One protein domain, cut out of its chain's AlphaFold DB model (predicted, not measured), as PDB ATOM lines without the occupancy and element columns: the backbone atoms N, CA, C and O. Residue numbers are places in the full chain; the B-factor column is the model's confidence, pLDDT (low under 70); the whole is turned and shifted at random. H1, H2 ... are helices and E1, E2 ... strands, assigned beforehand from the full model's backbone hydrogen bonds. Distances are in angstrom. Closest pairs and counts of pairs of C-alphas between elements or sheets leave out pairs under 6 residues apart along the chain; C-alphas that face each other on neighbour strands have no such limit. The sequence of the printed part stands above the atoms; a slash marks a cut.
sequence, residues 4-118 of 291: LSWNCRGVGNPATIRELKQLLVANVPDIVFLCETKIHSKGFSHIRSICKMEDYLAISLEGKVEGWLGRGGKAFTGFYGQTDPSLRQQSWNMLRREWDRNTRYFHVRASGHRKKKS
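Overview. This is residues 4 to 118 of the 291 residues of the protein "uncharacterized protein LOC108451663" of Gossypium arboreum (UniProt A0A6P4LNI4). Picture two layers, a nearly flat five-stranded sheet with H1 and H2 over one face; H3 and H4 meet near their ends as an L, and residues 110 to 118 stick out. The printed part has 115 residues, with elements in the order E1 H1 E2 H2 E3 E4 E5 H3 H4, class mixed. The mixed sheet runs E1 E2 E5 E3 E4. The whole is compact, radius of gyration of the C-alphas 14.2 A, spanning 39 by 37 by 32 A.

Arrangement. Start at the sheet: E1, residues 4 to 7, E2, 31 to 35, E5, 75 to 79, and E3, 55 to 59, are parallel neighbours in turn, with N 33 and O 4 at 2.7 A, N 77 and O 32 at 2.7 A, and N 76 and O 55 at 2.8 A, within hydrogen-bond range. E4, residues 65 to 68, forms an antiparallel hairpin with E3, at 169 degrees; N 66 and O 58 are 2.8 A apart. H2, residues 41 to 51, is on the sheet at a height of 9.4 A; its closest C-alphas to E5 are Arg 48 and Phe 76, 6.4 A. H1, residues 14 to 27, is on it too and with residues 21 to 24 alone only just touches H2, with 3 pairs of C-alphas within 8 A, the closest Leu 24 and Cys 51, 6.9 A. E1, H1, E2 form a strand-helix-strand unit, parallel neighbours linked through a helix, and E2, H2, E3 a split one, with E5 between; both crossovers are right-handed. H3, residues 85 to 99, is not on the sheet; H4, residues 104 to 117, only grazes it with residues 105 to 109. H3 and H4 are close but not clearly touching, the closest C-alphas being Trp 99 and Phe 106, 6.6 A. Every O i to N i+4 pair is within range in H1 and H4, 5 of 7 in H2 and 9 of 11 in H3.

Along the chain. Find C-alpha 4, where E1 begins, at (132.453, 162.457, 100.098), and C-alpha 117, where H4 ends, at (120.187, 177.813, 95.023). H1 is 20.0 A long, H3 21.2 A and H4 19.7 A.

Size, cuts and confidence. The C-alphas farthest apart, Lys 42 and Ser 118, are 40.3 A apart. The printed part has no cut and no long link. Mean pLDDT of the printed part is 71.4; look for values under 70 at residues 77 to 110, among others.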
ATOM      1  N   LEU A   4     132.557 161.172  99.415       73.81
ATOM      2  CA  LEU A   4     132.453 162.457 100.098       73.81
ATOM      3  C   LEU A   4     133.391 163.427  99.399       73.81
ATOM      4  O   LEU A   4     134.567 163.135  99.247       73.81
ATOM      5  N   SER A   5     132.895 164.589  99.000       76.38
ATOM      6  CA  SER A   5     133.740 165.625  98.422       76.38
ATOM      7  C   SER A   5     133.425 166.978  99.022       76.38
ATOM      8  O   SER A   5     132.263 167.384  99.093       76.38
ATOM      9  N   TRP A   6     134.467 167.675  99.454       74.56
ATOM     10  CA  TRP A   6     134.321 168.879 100.244       74.56
ATOM     11  C   TRP A   6     135.405 169.904  99.924       74.56
ATOM     12  O   TRP A   6     136.596 169.613  99.949       74.56
ATOM     13  N   ASN A   7     134.978 171.129  99.618       76.25
ATOM     14  CA  ASN A   7     135.877 172.274  99.537       76.25
ATOM     15  C   ASN A   7     135.993 172.867 100.940       76.25
ATOM     16  O   ASN A   7     135.063 173.521 101.415       76.25
ATOM     17  N   CYS A   8     137.106 172.572 101.602       75.44
ATOM     18  CA  CYS A   8     137.316 172.862 103.013       75.44
ATOM     19  C   CYS A   8     137.952 174.235 103.267       75.44
ATOM     20  O   CYS A   8     137.979 174.668 104.413       75.44
ATOM     21  N   ARG A   9     138.440 174.931 102.223       73.38
ATOM     22  CA  ARG A   9     139.072 176.269 102.295       73.38
ATOM     23  C   ARG A   9     140.157 176.420 103.378       73.38
ATOM     24  O   ARG A   9     140.439 177.538 103.817       73.38
ATOM     25  N   GLY A  10     140.793 175.319 103.768       78.44
ATOM     26  CA  GLY A  10     141.746 175.228 104.871       78.44
ATOM     27  C   GLY A  10     141.353 174.143 105.870       78.44
ATOM     28  O   GLY A  10     140.709 174.429 106.871       78.44
ATOM     29  N   VAL A  11     141.789 172.901 105.641       81.25
ATOM     30  CA  VAL A  11     141.446 171.747 106.499       81.25
ATOM     31  C   VAL A  11     142.278 171.659 107.783       81.25
ATOM     32  O   VAL A  11     142.005 170.819 108.631       81.25
ATOM     33  N   GLY A  12     143.289 172.514 107.948       77.25
ATOM     34  CA  GLY A  12     144.191 172.476 109.103       77.25
ATOM     35  C   GLY A  12     143.617 173.052 110.402       77.25
ATOM     36  O   GLY A  12     144.187 172.808 111.461       77.25
ATOM     37  N   ASN A  13     142.517 173.815 110.357       81.69
ATOM     38  CA  ASN A  13     141.965 174.434 111.566       81.69
ATOM     39  C   ASN A  13     141.007 173.478 112.326       81.69
ATOM     40  O   ASN A  13     140.326 172.658 111.699       81.69
ATOM     41  N   PRO A  14     140.890 173.591 113.668       83.62
ATOM     42  CA  PRO A  14     140.065 172.681 114.470       83.62
ATOM     43  C   PRO A  14     138.570 172.659 114.109       83.62
ATOM     44  O   PRO A  14     137.935 171.606 114.201       83.62
ATOM     45  N   ALA A  15     137.996 173.790 113.687       76.69
ATOM     46  CA  ALA A  15     136.581 173.881 113.324       76.69
ATOM     47  C   ALA A  15     136.278 173.083 112.045       76.69
ATOM     48  O   ALA A  15     135.358 172.267 112.021       76.69
ATOM     49  N   THR A  16     137.115 173.239 111.021       79.19
ATOM     50  CA  THR A  16     137.036 172.503 109.758       79.19
ATOM     51  C   THR A  16     137.314 171.011 109.974       79.19
ATOM     52  O   THR A  16     136.627 170.168 109.403       79.19
ATOM     53  N   ILE A  17     138.230 170.634 110.871       87.06
ATOM     54  CA  ILE A  17     138.416 169.218 111.242       87.06
ATOM     55  C   ILE A  17     137.161 168.642 111.916       87.06
ATOM     56  O   ILE A  17     136.785 167.499 111.643       87.06
ATOM     57  N   ARG A  18     136.493 169.405 112.790       83.19
ATOM     58  CA  ARG A  18     135.250 168.963 113.440       83.19
ATOM     59  C   ARG A  18     134.136 168.733 112.417       83.19
ATOM     60  O   ARG A  18     133.479 167.696 112.472       83.19
ATOM     61  N   GLU A  19     133.969 169.648 111.466       82.69
ATOM     62  CA  GLU A  19     133.013 169.494 110.363       82.69
ATOM     63  C   GLU A  19     133.346 168.286 109.482       82.69
ATOM     64  O   GLU A  19     132.461 167.488 109.173       82.69
ATOM     65  N   LEU A  20     134.626 168.077 109.148       86.69
ATOM     66  CA  LEU A  20     135.063 166.900 108.395       86.69
ATOM     67  C   LEU A  20     134.648 165.607 109.094       86.69
ATOM     68  O   LEU A  20     134.075 164.720 108.468       86.69
ATOM     69  N   LYS A  21     134.900 165.504 110.403       88.06
ATOM     70  CA  LYS A  21     134.531 164.326 111.200       88.06
ATOM     71  C   LYS A  21     133.026 164.074 111.170       88.06
ATOM     72  O   LYS A  21     132.614 162.934 110.971       88.06
ATOM     73  N   GLN A  22     132.212 165.119 111.308       80.94
ATOM     74  CA  GLN A  22     130.755 164.998 111.213       80.94
ATOM     75  C   GLN A  22     130.320 164.502 109.829       80.94
ATOM     76  O   GLN A  22     129.503 163.588 109.736       80.94
ATOM     77  N   LEU A  23     130.914 165.034 108.756       78.31
ATOM     78  CA  LEU A  23     130.631 164.594 107.389       78.31
ATOM     79  C   LEU A  23     131.033 163.133 107.156       78.31
ATOM     80  O   LEU A  23     130.294 162.394 106.506       78.31
ATOM     81  N   LEU A  24     132.169 162.693 107.696       84.25
ATOM     82  CA  LEU A  24     132.625 161.308 107.584       84.25
ATOM     83  C   LEU A  24     131.686 160.339 108.308       84.25
ATOM     84  O   LEU A  24     131.331 159.310 107.741       84.25
ATOM     85  N   VAL A  25     131.257 160.681 109.526       84.38
ATOM     86  CA  VAL A  25     130.320 159.861 110.311       84.38
ATOM     87  C   VAL A  25     128.952 159.798 109.637       84.38
ATOM     88  O   VAL A  25     128.394 158.715 109.499       84.38
ATOM     89  N   ALA A  26     128.437 160.934 109.159       74.12
ATOM     90  CA  ALA A  26     127.115 161.000 108.545       74.12
ATOM     91  C   ALA A  26     127.032 160.260 107.200       74.12
ATOM     92  O   ALA A  26     125.980 159.732 106.852       74.12
ATOM     93  N   ASN A  27     128.124 160.228 106.426       76.19
ATOM     94  CA  ASN A  27     128.093 159.723 105.049       76.19
ATOM     95  C   ASN A  27     128.793 158.368 104.862       76.19
ATOM     96  O   ASN A  27     128.519 157.682 103.875       76.19
ATOM     97  N   VAL A  28     129.687 157.988 105.782       83.75
ATOM     98  CA  VAL A  28     130.507 156.762 105.755       83.75
ATOM     99  C   VAL A  28     131.095 156.490 104.351       83.75
ATOM    100  O   VAL A  28     130.785 155.473 103.724       83.75
ATOM    101  N   PRO A  29     131.884 157.427 103.794       83.00
ATOM    102  CA  PRO A  29     132.352 157.338 102.415       83.00
ATOM    103  C   PRO A  29     133.417 156.251 102.208       83.00
ATOM    104  O   PRO A  29     134.231 155.980 103.088       83.00
ATOM    105  N   ASP A  30     133.430 155.685 101.001       76.94
ATOM    106  CA  ASP A  30     134.492 154.813 100.486       76.94
ATOM    107  C   ASP A  30     135.652 155.645  99.900       76.94
ATOM    108  O   ASP A  30     136.806 155.227  99.940       76.94
ATOM    109  N   ILE A  31     135.352 156.845  99.380       78.75
ATOM    110  CA  ILE A  31     136.341 157.800  98.855       78.75
ATOM    111  C   ILE A  31     136.075 159.194  99.430       78.75
ATOM    112  O   ILE A  31     134.937 159.663  99.410       78.75
ATOM    113  N   VAL A  32     137.109 159.889  99.905       80.06
ATOM    114  CA  VAL A  32     137.037 161.280 100.378       80.06
ATOM    115  C   VAL A  32     137.882 162.174  99.485       80.06
ATOM    116  O   VAL A  32     139.074 161.952  99.348       80.06
ATOM    117  N   PHE A  33     137.282 163.215  98.925       82.19
ATOM    118  CA  PHE A  33     137.930 164.215  98.088       82.19
ATOM    119  C   PHE A  33     137.898 165.581  98.782       82.19
ATOM    120  O   PHE A  33     136.828 166.128  99.035       82.19
ATOM    121  N   LEU A  34     139.054 166.153  99.105       81.56
ATOM    122  CA  LEU A  34     139.153 167.467  99.740       81.56
ATOM    123  C   LEU A  34     139.796 168.479  98.786       81.56
ATOM    124  O   LEU A  34     140.915 168.279  98.317       81.56
ATOM    125  N   CYS A  35     139.104 169.586  98.518       74.75
ATOM    126  CA  CYS A  35     139.636 170.719  97.752       74.75
ATOM    127  C   CYS A  35     140.058 171.859  98.662       74.75
ATOM    128  O   CYS A  35     139.395 172.115  99.664       74.75
ATOM    129  N   GLU A  36     141.057 172.628  98.223       71.62
ATOM    130  CA  GLU A  36     141.508 173.826  98.942       71.62
ATOM    131  C   GLU A  36     141.930 173.499 100.376       71.62
ATOM    132  O   GLU A  36     141.604 174.211 101.322       71.62
ATOM    133  N   THR A  37     142.654 172.392 100.543       77.25
ATOM    134  CA  THR A  37     143.104 171.909 101.852       77.25
ATOM    135  C   THR A  37     144.039 172.902 102.538       77.25
ATOM    136  O   THR A  37     143.971 173.027 103.758       77.25
ATOM    137  N   LYS A  38     144.857 173.635 101.767       78.06
ATOM    138  CA  LYS A  38     145.865 174.604 102.239       78.06
ATOM    139  C   LYS A  38     146.813 174.027 103.300       78.06
ATOM    140  O   LYS A  38     147.195 174.718 104.239       78.06
ATOM    141  N   ILE A  39     147.160 172.748 103.173       76.81
ATOM    142  CA  ILE A  39     148.076 172.066 104.092       76.81
ATOM    143  C   ILE A  39     149.391 171.725 103.396       76.81
ATOM    144  O   ILE A  39     149.425 171.383 102.212       76.81
ATOM    145  N   HIS A  40     150.478 171.811 104.156       79.31
ATOM    146  CA  HIS A  40     151.783 171.306 103.741       79.31
ATOM    147  C   HIS A  40     151.779 169.773 103.704       79.31
ATOM    148  O   HIS A  40     150.955 169.131 104.358       79.31
ATOM    149  N   SER A  41     152.745 169.192 102.989       73.81
ATOM    150  CA  SER A  41     152.959 167.738 102.863       73.81
ATOM    151  C   SER A  41     152.907 167.005 104.209       73.81
ATOM    152  O   SER A  41     152.184 166.024 104.378       73.81
ATOM    153  N   LYS A  42     153.573 167.574 105.223       78.81
ATOM    154  CA  LYS A  42     153.616 167.060 106.604       78.81
ATOM    155  C   LYS A  42     152.232 166.876 107.252       78.81
ATOM    156  O   LYS A  42     152.105 166.090 108.184       78.81
ATOM    157  N   GLY A  43     151.201 167.580 106.781       79.25
ATOM    158  CA  GLY A  43     149.837 167.511 107.312       79.25
ATOM    159  C   GLY A  43     148.960 166.406 106.712       79.25
ATOM    160  O   GLY A  43     147.904 166.103 107.270       79.25
ATOM    161  N   PHE A  44     149.356 165.778 105.596       82.75
ATOM    162  CA  PHE A  44     148.495 164.807 104.905       82.75
ATOM    163  C   PHE A  44     148.291 163.506 105.669       82.75
ATOM    164  O   PHE A  44     147.186 162.965 105.650       82.75
ATOM    165  N   SER A  45     149.314 163.031 106.378       82.06
ATOM    166  CA  SER A  45     149.219 161.843 107.232       82.06
ATOM    167  C   SER A  45     148.135 162.009 108.301       82.06
ATOM    168  O   SER A  45     147.323 161.108 108.519       82.06
ATOM    169  N   HIS A  46     148.057 163.200 108.902       86.38
ATOM    170  CA  HIS A  46     147.044 163.535 109.894       86.38
ATOM    171  C   HIS A  46     145.630 163.537 109.295       86.38
ATOM    172  O   HIS A  46     144.724 162.907 109.841       86.38
ATOM    173  N   ILE A  47     145.439 164.179 108.136       87.00
ATOM    174  CA  ILE A  47     144.131 164.220 107.462       87.00
ATOM    175  C   ILE A  47     143.695 162.837 106.974       87.00
ATOM    176  O   ILE A  47     142.530 162.476 107.144       87.00
ATOM    177  N   ARG A  48     144.615 162.029 106.435       87.25
ATOM    178  CA  ARG A  48     144.349 160.634 106.056       87.25
ATOM    179  C   ARG A  48     143.862 159.816 107.251       87.25
ATOM    180  O   ARG A  48     142.860 159.112 107.129       87.25
ATOM    181  N   SER A  49     144.530 159.953 108.399       86.44
ATOM    182  CA  SER A  49     144.140 159.285 109.645       86.44
ATOM    183  C   SER A  49     142.733 159.701 110.097       86.44
ATOM    184  O   SER A  49     141.895 158.845 110.378       86.44
ATOM    185  N   ILE A  50     142.412 161.002 110.047       87.38
ATOM    186  CA  ILE A  50     141.058 161.511 110.337       87.38
ATOM    187  C   ILE A  50     140.017 160.910 109.386       87.38
ATOM    188  O   ILE A  50     138.939 160.512 109.831       87.38
ATOM    189  N   CYS A  51     140.335 160.827 108.092       86.06
ATOM    190  CA  CYS A  51     139.439 160.278 107.074       86.06
ATOM    191  C   CYS A  51     139.286 158.754 107.152       86.06
ATOM    192  O   CYS A  51     138.391 158.219 106.501       86.06
ATOM    193  N   LYS A  52     140.120 158.065 107.947       86.50
ATOM    194  CA  LYS A  52     140.190 156.598 108.037       86.50
ATOM    195  C   LYS A  52     140.364 155.943 106.660       86.50
ATOM    196  O   LYS A  52     139.658 154.992 106.328       86.50
ATOM    197  N   MET A  53     141.279 156.499 105.862       85.50
ATOM    198  CA  MET A  53     141.568 156.037 104.502       85.50
ATOM    199  C   MET A  53     142.889 155.271 104.442       85.50
ATOM    200  O   MET A  53     143.900 155.694 105.013       85.50
ATOM    201  N   GLU A  54     142.869 154.147 103.733       81.44
ATOM    202  CA  GLU A  54     144.027 153.280 103.519       81.44
ATOM    203  C   GLU A  54     144.951 153.873 102.473       81.44
ATOM    204  O   GLU A  54     146.142 153.986 102.720       81.44
ATOM    205  N   ASP A  55     144.404 154.354 101.367       81.31
ATOM    206  CA  ASP A  55     145.182 154.955 100.296       81.31
ATOM    207  C   ASP A  55     144.971 156.461 100.252       81.31
ATOM    208  O   ASP A  55     143.934 156.984 100.681       81.31
ATOM    209  N   TYR A  56     145.959 157.183  99.722       82.56
ATOM    210  CA  TYR A  56     145.761 158.593  99.442       82.56
ATOM    211  C   TYR A  56     146.566 159.119  98.266       82.56
ATOM    212  O   TYR A  56     147.675 158.668  98.016       82.56
ATOM    213  N   LEU A  57     146.023 160.131  97.595       78.69
ATOM    214  CA  LEU A  57     146.727 160.944  96.609       78.69
ATOM    215  C   LEU A  57     146.489 162.419  96.914       78.69
ATOM    216  O   LEU A  57     145.361 162.902  96.795       78.69
ATOM    217  N   ALA A  58     147.530 163.148  97.289       76.25
ATOM    218  CA  ALA A  58     147.408 164.547  97.665       76.25
ATOM    219  C   ALA A  58     148.439 165.442  96.973       76.25
ATOM    220  O   ALA A  58     149.528 165.001  96.625       76.25
ATOM    221  N   ILE A  59     148.088 166.716  96.802       71.81
ATOM    222  CA  ILE A  59     148.981 167.771  96.315       71.81
ATOM    223  C   ILE A  59     149.169 168.793  97.435       71.81
ATOM    224  O   ILE A  59     148.188 169.394  97.884       71.81
ATOM    225  N   SER A  60     150.409 168.968  97.903       72.31
ATOM    226  CA  SER A  60     150.763 169.920  98.966       72.31
ATOM    227  C   SER A  60     150.562 171.374  98.542       72.31
ATOM    228  O   SER A  60     150.453 171.690  97.357       72.31
ATOM    229  N   LEU A  61     150.572 172.284  99.521       65.62
ATOM    230  CA  LEU A  61     150.598 173.729  99.272       65.62
ATOM    231  C   LEU A  61     151.786 174.168  98.384       65.62
ATOM    232  O   LEU A  61     151.693 175.158  97.668       65.62
ATOM    233  N   GLU A  62     152.876 173.402  98.363       69.62
ATOM    234  CA  GLU A  62     154.056 173.646  97.518       69.62
ATOM    235  C   GLU A  62     153.928 173.012  96.116       69.62
ATOM    236  O   GLU A  62     154.876 173.032  95.339       69.62
ATOM    237  N   GLY A  63     152.781 172.409  95.782       62.66
ATOM    238  CA  GLY A  63     152.550 171.749  94.493       62.66
ATOM    239  C   GLY A  63     153.150 170.343  94.382       62.66
ATOM    240  O   GLY A  63     153.111 169.743  93.309       62.66
ATOM    241  N   LYS A  64     153.682 169.785  95.475       67.12
ATOM    242  CA  LYS A  64     154.270 168.442  95.489       67.12
ATOM    243  C   LYS A  64     153.178 167.378  95.575       67.12
ATOM    244  O   LYS A  64     152.361 167.404  96.495       67.12
ATOM    245  N   VAL A  65     153.191 166.434  94.637       71.88
ATOM    246  CA  VAL A  65     152.302 165.263  94.647       71.88
ATOM    247  C   VAL A  65     152.853 164.211  95.612       71.88
ATOM    248  O   VAL A  65     154.037 163.882  95.560       71.88
ATOM    249  N   GLU A  66     152.002 163.676  96.484       69.75
ATOM    250  CA  GLU A  66     152.347 162.637  97.454       69.75
ATOM    251  C   GLU A  66     151.262 161.553  97.538       69.75
ATOM    252  O   GLU A  66     150.064 161.840  97.467       69.75
ATOM    253  N   GLY A  67     151.700 160.309  97.747       71.31
ATOM    254  CA  GLY A  67     150.834 159.141  97.912       71.31
ATOM    255  C   GLY A  67     150.521 158.390  96.612       71.31
ATOM    256  O   GLY A  67     150.947 158.770  95.522       71.31
ATOM    257  N   TRP A  68     149.799 157.280  96.749       70.50
ATOM    258  CA  TRP A  68     149.336 156.430  95.656       70.50
ATOM    259  C   TRP A  68     147.930 155.900  95.963       70.50
ATOM    260  O   TRP A  68     147.565 155.716  97.126       70.50
ATOM    261  N   LEU A  69     147.143 155.667  94.911       63.47
ATOM    262  CA  LEU A  69     145.812 155.068  94.994       63.47
ATOM    263  C   LEU A  69     145.887 153.601  94.571       63.47
ATOM    264  O   LEU A  69     146.121 153.312  93.395       63.47
ATOM    265  N   GLY A  70     145.664 152.690  95.517       59.66
ATOM    266  CA  GLY A  70     145.499 151.271  95.245       59.66
ATOM    267  C   GLY A  70     144.158 150.942  94.602       59.66
ATOM    268  O   GLY A  70     143.232 151.751  94.560       59.66
ATOM    269  N   ARG A  71     144.048 149.725  94.052       53.69
ATOM    270  CA  ARG A  71     142.872 149.295  93.268       53.69
ATOM    271  C   ARG A  71     141.710 148.725  94.096       53.69
ATOM    272  O   ARG A  71     140.739 148.282  93.492       53.69
ATOM    273  N   GLY A  72     141.769 148.720  95.430       56.38
ATOM    274  CA  GLY A  72     140.774 147.983  96.229       56.38
ATOM    275  C   GLY A  72     140.385 148.551  97.595       56.38
ATOM    276  O   GLY A  72     139.516 147.961  98.228       56.38
ATOM    277  N   GLY A  73     140.989 149.657  98.046       65.88
ATOM    278  CA  GLY A  73     140.816 150.185  99.405       65.88
ATOM    279  C   GLY A  73     140.049 151.507  99.499       65.88
ATOM    280  O   GLY A  73     139.687 152.144  98.507       65.88
ATOM    281  N   LYS A  74     139.815 151.934 100.743       75.00
ATOM    282  CA  LYS A  74     139.269 153.253 101.089       75.00
ATOM    283  C   LYS A  74     140.283 154.352 100.763       75.00
ATOM    284  O   LYS A  74     141.413 154.294 101.244       75.00
ATOM    285  N   ALA A  75     139.882 155.364  99.996       72.12
ATOM    286  CA  ALA A  75     140.812 156.333  99.416       72.12
ATOM    287  C   ALA A  75     140.547 157.791  99.823       72.12
ATOM    288  O   ALA A  75     139.417 158.275  99.785       72.12
ATOM    289  N   PHE A  76     141.608 158.533 100.137       74.12
ATOM    290  CA  PHE A  76     141.591 159.987 100.310       74.12
ATOM    291  C   PHE A  76     142.264 160.676  99.117       74.12
ATOM    292  O   PHE A  76     143.354 160.300  98.709       74.12
ATOM    293  N   THR A  77     141.681 161.735  98.569       68.62
ATOM    294  CA  THR A  77     142.368 162.565  97.584       68.62
ATOM    295  C   THR A  77     142.227 164.053  97.876       68.62
ATOM    296  O   THR A  77     141.141 164.558  98.146       68.62
ATOM    297  N   GLY A  78     143.358 164.754  97.899       62.47
ATOM    298  CA  GLY A  78     143.447 166.165  98.256       62.47
ATOM    299  C   GLY A  78     144.012 166.977  97.102       62.47
ATOM    300  O   GLY A  78     145.185 166.823  96.783       62.47
ATOM    301  N   PHE A  79     143.219 167.862  96.500       59.00
ATOM    302  CA  PHE A  79     143.701 168.730  95.424       59.00
ATOM    303  C   PHE A  79     143.810 170.181  95.884       59.00
ATOM    304  O   PHE A  79     142.836 170.803  96.329       59.00
ATOM    305  N   TYR A  80     145.000 170.740  95.693       57.00
ATOM    306  CA  TYR A  80     145.211 172.173  95.596       57.00
ATOM    307  C   TYR A  80     145.767 172.484  94.204       57.00
ATOM    308  O   TYR A  80     146.628 171.762  93.700       57.00
ATOM    309  N   GLY A  81     145.220 173.520  93.563       51.88
ATOM    310  CA  GLY A  81     145.857 174.123  92.393       51.88
ATOM    311  C   GLY A  81     147.160 174.794  92.814       51.88
ATOM    312  O   GLY A  81     147.311 175.104  93.987       51.88
ATOM    313  N   GLN A  82     148.111 174.998  91.908       47.38
ATOM    314  CA  GLN A  82     149.405 175.578  92.281       47.38
ATOM    315  C   GLN A  82     149.252 176.889  93.080       47.38
ATOM    316  O   GLN A  82     148.342 177.678  92.824       47.38
ATOM    317  N   THR A  83     150.132 177.109  94.064       46.53
ATOM    318  CA  THR A  83     150.184 178.342  94.876       46.53
ATOM    319  C   THR A  83     150.412 179.586  94.029       46.53
ATOM    320  O   THR A  83     149.992 180.667  94.436       46.53
ATOM    321  N   ASP A  84     151.016 179.424  92.853       52.19
ATOM    322  CA  ASP A  84     151.170 180.470  91.856       52.19
ATOM    323  C   ASP A  84     149.827 180.789  91.155       52.19
ATOM    324  O   ASP A  84     149.285 179.948  90.420       52.19
ATOM    325  N   PRO A  85     149.287 182.016  91.319       53.38
ATOM    326  CA  PRO A  85     148.095 182.475  90.611       53.38
ATOM    327  C   PRO A  85     148.192 182.363  89.081       53.38
ATOM    328  O   PRO A  85     147.154 182.226  88.429       53.38
ATOM    329  N   SER A  86     149.400 182.377  88.505       56.03
ATOM    330  CA  SER A  86     149.629 182.247  87.060       56.03
ATOM    331  C   SER A  86     149.180 180.880  86.508       56.03
ATOM    332  O   SER A  86     148.752 180.765  85.358       56.03
ATOM    333  N   LEU A  87     149.151 179.848  87.358       54.16
ATOM    334  CA  LEU A  87     148.807 178.467  86.997       54.16
ATOM    335  C   LEU A  87     147.371 178.083  87.385       54.16
ATOM    336  O   LEU A  87     146.933 176.933  87.235       54.16
ATOM    337  N   ARG A  88     146.577 179.077  87.795       56.28
ATOM    338  CA  ARG A  88     145.136 178.954  88.039       56.28
ATOM    339  C   ARG A  88     144.406 178.348  86.840       56.28
ATOM    340  O   ARG A  88     143.536 177.497  87.028       56.28
ATOM    341  N   GLN A  89     144.778 178.722  85.614       58.12
ATOM    342  CA  GLN A  89     144.146 178.213  84.391       58.12
ATOM    343  C   GLN A  89     144.303 176.691  84.246       58.12
ATOM    344  O   GLN A  89     143.346 176.006  83.891       58.12
ATOM    345  N   GLN A  90     145.476 176.140  84.575       58.84
ATOM    346  CA  GLN A  90     145.735 174.696  84.499       58.84
ATOM    347  C   GLN A  90     144.906 173.922  85.526       58.84
ATOM    348  O   GLN A  90     144.309 172.897  85.200       58.84
ATOM    349  N   SER A  91     144.784 174.469  86.736       54.59
ATOM    350  CA  SER A  91     143.953 173.897  87.799       54.59
ATOM    351  C   SER A  91     142.469 173.873  87.404       54.59
ATOM    352  O   SER A  91     141.796 172.855  87.563       54.59
ATOM    353  N   TRP A  92     141.962 174.957  86.802       56.62
ATOM    354  CA  TRP A  92     140.599 175.008  86.256       56.62
ATOM    355  C   TRP A  92     140.393 174.086  85.053       56.62
ATOM    356  O   TRP A  92     139.308 173.534  84.894       56.62
ATOM    357  N   ASN A  93     141.404 173.908  84.202       61.47
ATOM    358  CA  ASN A  93     141.334 173.002  83.056       61.47
ATOM    359  C   ASN A  93     141.303 171.536  83.495       61.47
ATOM    360  O   ASN A  93     140.526 170.760  82.948       61.47
ATOM    361  N   MET A  94     142.092 171.163  84.504       58.94
ATOM    362  CA  MET A  94     142.034 169.835  85.114       58.94
ATOM    363  C   MET A  94     140.656 169.586  85.735       58.94
ATOM    364  O   MET A  94     140.022 168.582  85.430       58.94
ATOM    365  N   LEU A  95     140.148 170.536  86.532       55.75
ATOM    366  CA  LEU A  95     138.806 170.443  87.113       55.75
ATOM    367  C   LEU A  95     137.717 170.325  86.041       55.75
ATOM    368  O   LEU A  95     136.795 169.543  86.233       55.75
ATOM    369  N   ARG A  96     137.829 171.048  84.917       59.44
ATOM    370  CA  ARG A  96     136.911 170.929  83.771       59.44
ATOM    371  C   ARG A  96     136.985 169.566  83.094       59.44
ATOM    372  O   ARG A  96     135.951 168.948  82.909       59.44
ATOM    373  N   ARG A  97     138.184 169.059  82.799       57.50
ATOM    374  CA  ARG A  97     138.353 167.721  82.204       57.50
ATOM    375  C   ARG A  97     137.753 166.627  83.076       57.50
ATOM    376  O   ARG A  97     137.148 165.699  82.559       57.50
ATOM    377  N   GLU A  98     137.915 166.735  84.391       53.53
ATOM    378  CA  GLU A  98     137.266 165.812  85.321       53.53
ATOM    379  C   GLU A  98     135.747 166.045  85.385       53.53
ATOM    380  O   GLU A  98     134.995 165.076  85.456       53.53
ATOM    381  N   TRP A  99     135.280 167.298  85.306       52.31
ATOM    382  CA  TRP A  99     133.856 167.665  85.243       52.31
ATOM    383  C   TRP A  99     133.147 167.054  84.028       52.31
ATOM    384  O   TRP A  99     132.091 166.439  84.183       52.31
ATOM    385  N   ASP A 100     133.777 167.125  82.854       58.16
ATOM    386  CA  ASP A 100     133.258 166.598  81.587       58.16
ATOM    387  C   ASP A 100     133.147 165.064  81.571       58.16
ATOM    388  O   ASP A 100     132.412 164.502  80.762       58.16
ATOM    389  N   ARG A 101     133.789 164.354  82.513       60.03
ATOM    390  CA  ARG A 101     133.614 162.897  82.689       60.03
ATOM    391  C   ARG A 101     132.253 162.512  83.274       60.03
ATOM    392  O   ARG A 101     132.029 161.333  83.543       60.03
ATOM    393  N   ASN A 102     131.368 163.488  83.505       62.47
ATOM    394  CA  ASN A 102     129.971 163.311  83.904       62.47
ATOM    395  C   ASN A 102     129.793 162.306  85.058       62.47
ATOM    396  O   ASN A 102     128.946 161.413  85.048       62.47
ATOM    397  N   THR A 103     130.679 162.391  86.049       63.69
ATOM    398  CA  THR A 103     130.728 161.391  87.116       63.69
ATOM    399  C   THR A 103     129.550 161.557  88.078       63.69
ATOM    400  O   THR A 103     129.026 162.657  88.283       63.69
ATOM    401  N   ARG A 104     129.177 160.474  88.777       56.44
ATOM    402  CA  ARG A 104     128.164 160.509  89.854       56.44
ATOM    403  C   ARG A 104     128.429 161.624  90.871       56.44
ATOM    404  O   ARG A 104     127.490 162.232  91.377       56.44
ATOM    405  N   TYR A 105     129.698 161.902  91.165       58.28
ATOM    406  CA  TYR A 105     130.092 162.987  92.056       58.28
ATOM    407  C   TYR A 105     129.588 164.355  91.564       58.28
ATOM    408  O   TYR A 105     129.001 165.107  92.347       58.28
ATOM    409  N   PHE A 106     129.752 164.669  90.276       60.41
ATOM    410  CA  PHE A 106     129.296 165.944  89.725       60.41
ATOM    411  C   PHE A 106     127.782 166.043  89.666       60.41
ATOM    412  O   PHE A 106     127.255 167.106  89.985       60.41
ATOM    413  N   HIS A 107     127.077 164.945  89.391       64.69
ATOM    414  CA  HIS A 107     125.621 164.918  89.519       64.69
ATOM    415  C   HIS A 107     125.173 165.230  90.948       64.69
ATOM    416  O   HIS A 107     124.355 166.121  91.147       64.69
ATOM    417  N   VAL A 108     125.766 164.588  91.961       66.94
ATOM    418  CA  VAL A 108     125.442 164.858  93.373       66.94
ATOM    419  C   VAL A 108     125.756 166.309  93.749       66.94
ATOM    420  O   VAL A 108     124.945 166.968  94.403       66.94
ATOM    421  N   ARG A 109     126.899 166.847  93.307       66.50
ATOM    422  CA  ARG A 109     127.284 168.239  93.574       66.50
ATOM    423  C   ARG A 109     126.366 169.237  92.872       66.50
ATOM    424  O   ARG A 109     125.957 170.209  93.503       66.50
ATOM    425  N   ALA A 110     126.024 168.999  91.609       64.69
ATOM    426  CA  ALA A 110     125.092 169.819  90.844       64.69
ATOM    427  C   ALA A 110     123.694 169.787  91.471       64.69
ATOM    428  O   ALA A 110     123.098 170.843  91.665       64.69
ATOM    429  N   SER A 111     123.205 168.614  91.886       72.75
ATOM    430  CA  SER A 111     121.942 168.470  92.618       72.75
ATOM    431  C   SER A 111     121.970 169.193  93.965       72.75
ATOM    432  O   SER A 111     121.010 169.876  94.307       72.75
ATOM    433  N   GLY A 112     123.065 169.099  94.724       74.00
ATOM    434  CA  GLY A 112     123.227 169.819  95.991       74.00
ATOM    435  C   GLY A 112     123.277 171.339  95.807       74.00
ATOM    436  O   GLY A 112     122.637 172.075  96.556       74.00
ATOM    437  N   HIS A 113     123.985 171.815  94.779       73.19
ATOM    438  CA  HIS A 113     123.979 173.225  94.383       73.19
ATOM    439  C   HIS A 113     122.585 173.684  93.958       73.19
ATOM    440  O   HIS A 113     122.157 174.749  94.388       73.19
ATOM    441  N   ARG A 114     121.873 172.878  93.160       74.38
ATOM    442  CA  ARG A 114     120.505 173.167  92.719       74.38
ATOM    443  C   ARG A 114     119.568 173.300  93.913       74.38
ATOM    444  O   ARG A 114     118.866 174.291  93.983       74.38
ATOM    445  N   LYS A 115     119.621 172.377  94.880       76.44
ATOM    446  CA  LYS A 115     118.819 172.460  96.114       76.44
ATOM    447  C   LYS A 115     119.120 173.723  96.924       76.44
ATOM    448  O   LYS A 115     118.205 174.395  97.354       76.44
ATOM    449  N   LYS A 116     120.399 174.082  97.103       72.19
ATOM    450  CA  LYS A 116     120.788 175.288  97.867       72.19
ATOM    451  C   LYS A 116     120.483 176.612  97.171       72.19
ATOM    452  O   LYS A 116     120.437 177.635  97.843       72.19
ATOM    453  N   LYS A 117     120.410 176.613  95.840       74.56
ATOM    454  CA  LYS A 117     120.187 177.813  95.023       74.56
ATOM    455  C   LYS A 117     118.777 177.883  94.438       74.56
ATOM    456  O   LYS A 117     118.499 178.812  93.690       74.56
ATOM    457  N   SER A 118     117.934 176.899  94.739       80.31
ATOM    458  CA  SER A 118     116.523 176.919  94.379       80.31
ATOM    459  C   SER A 118     115.853 178.060  95.131       80.31
ATOM    460  O   SER A 118     116.117 178.266  96.316       80.31
TER     461      SER A 118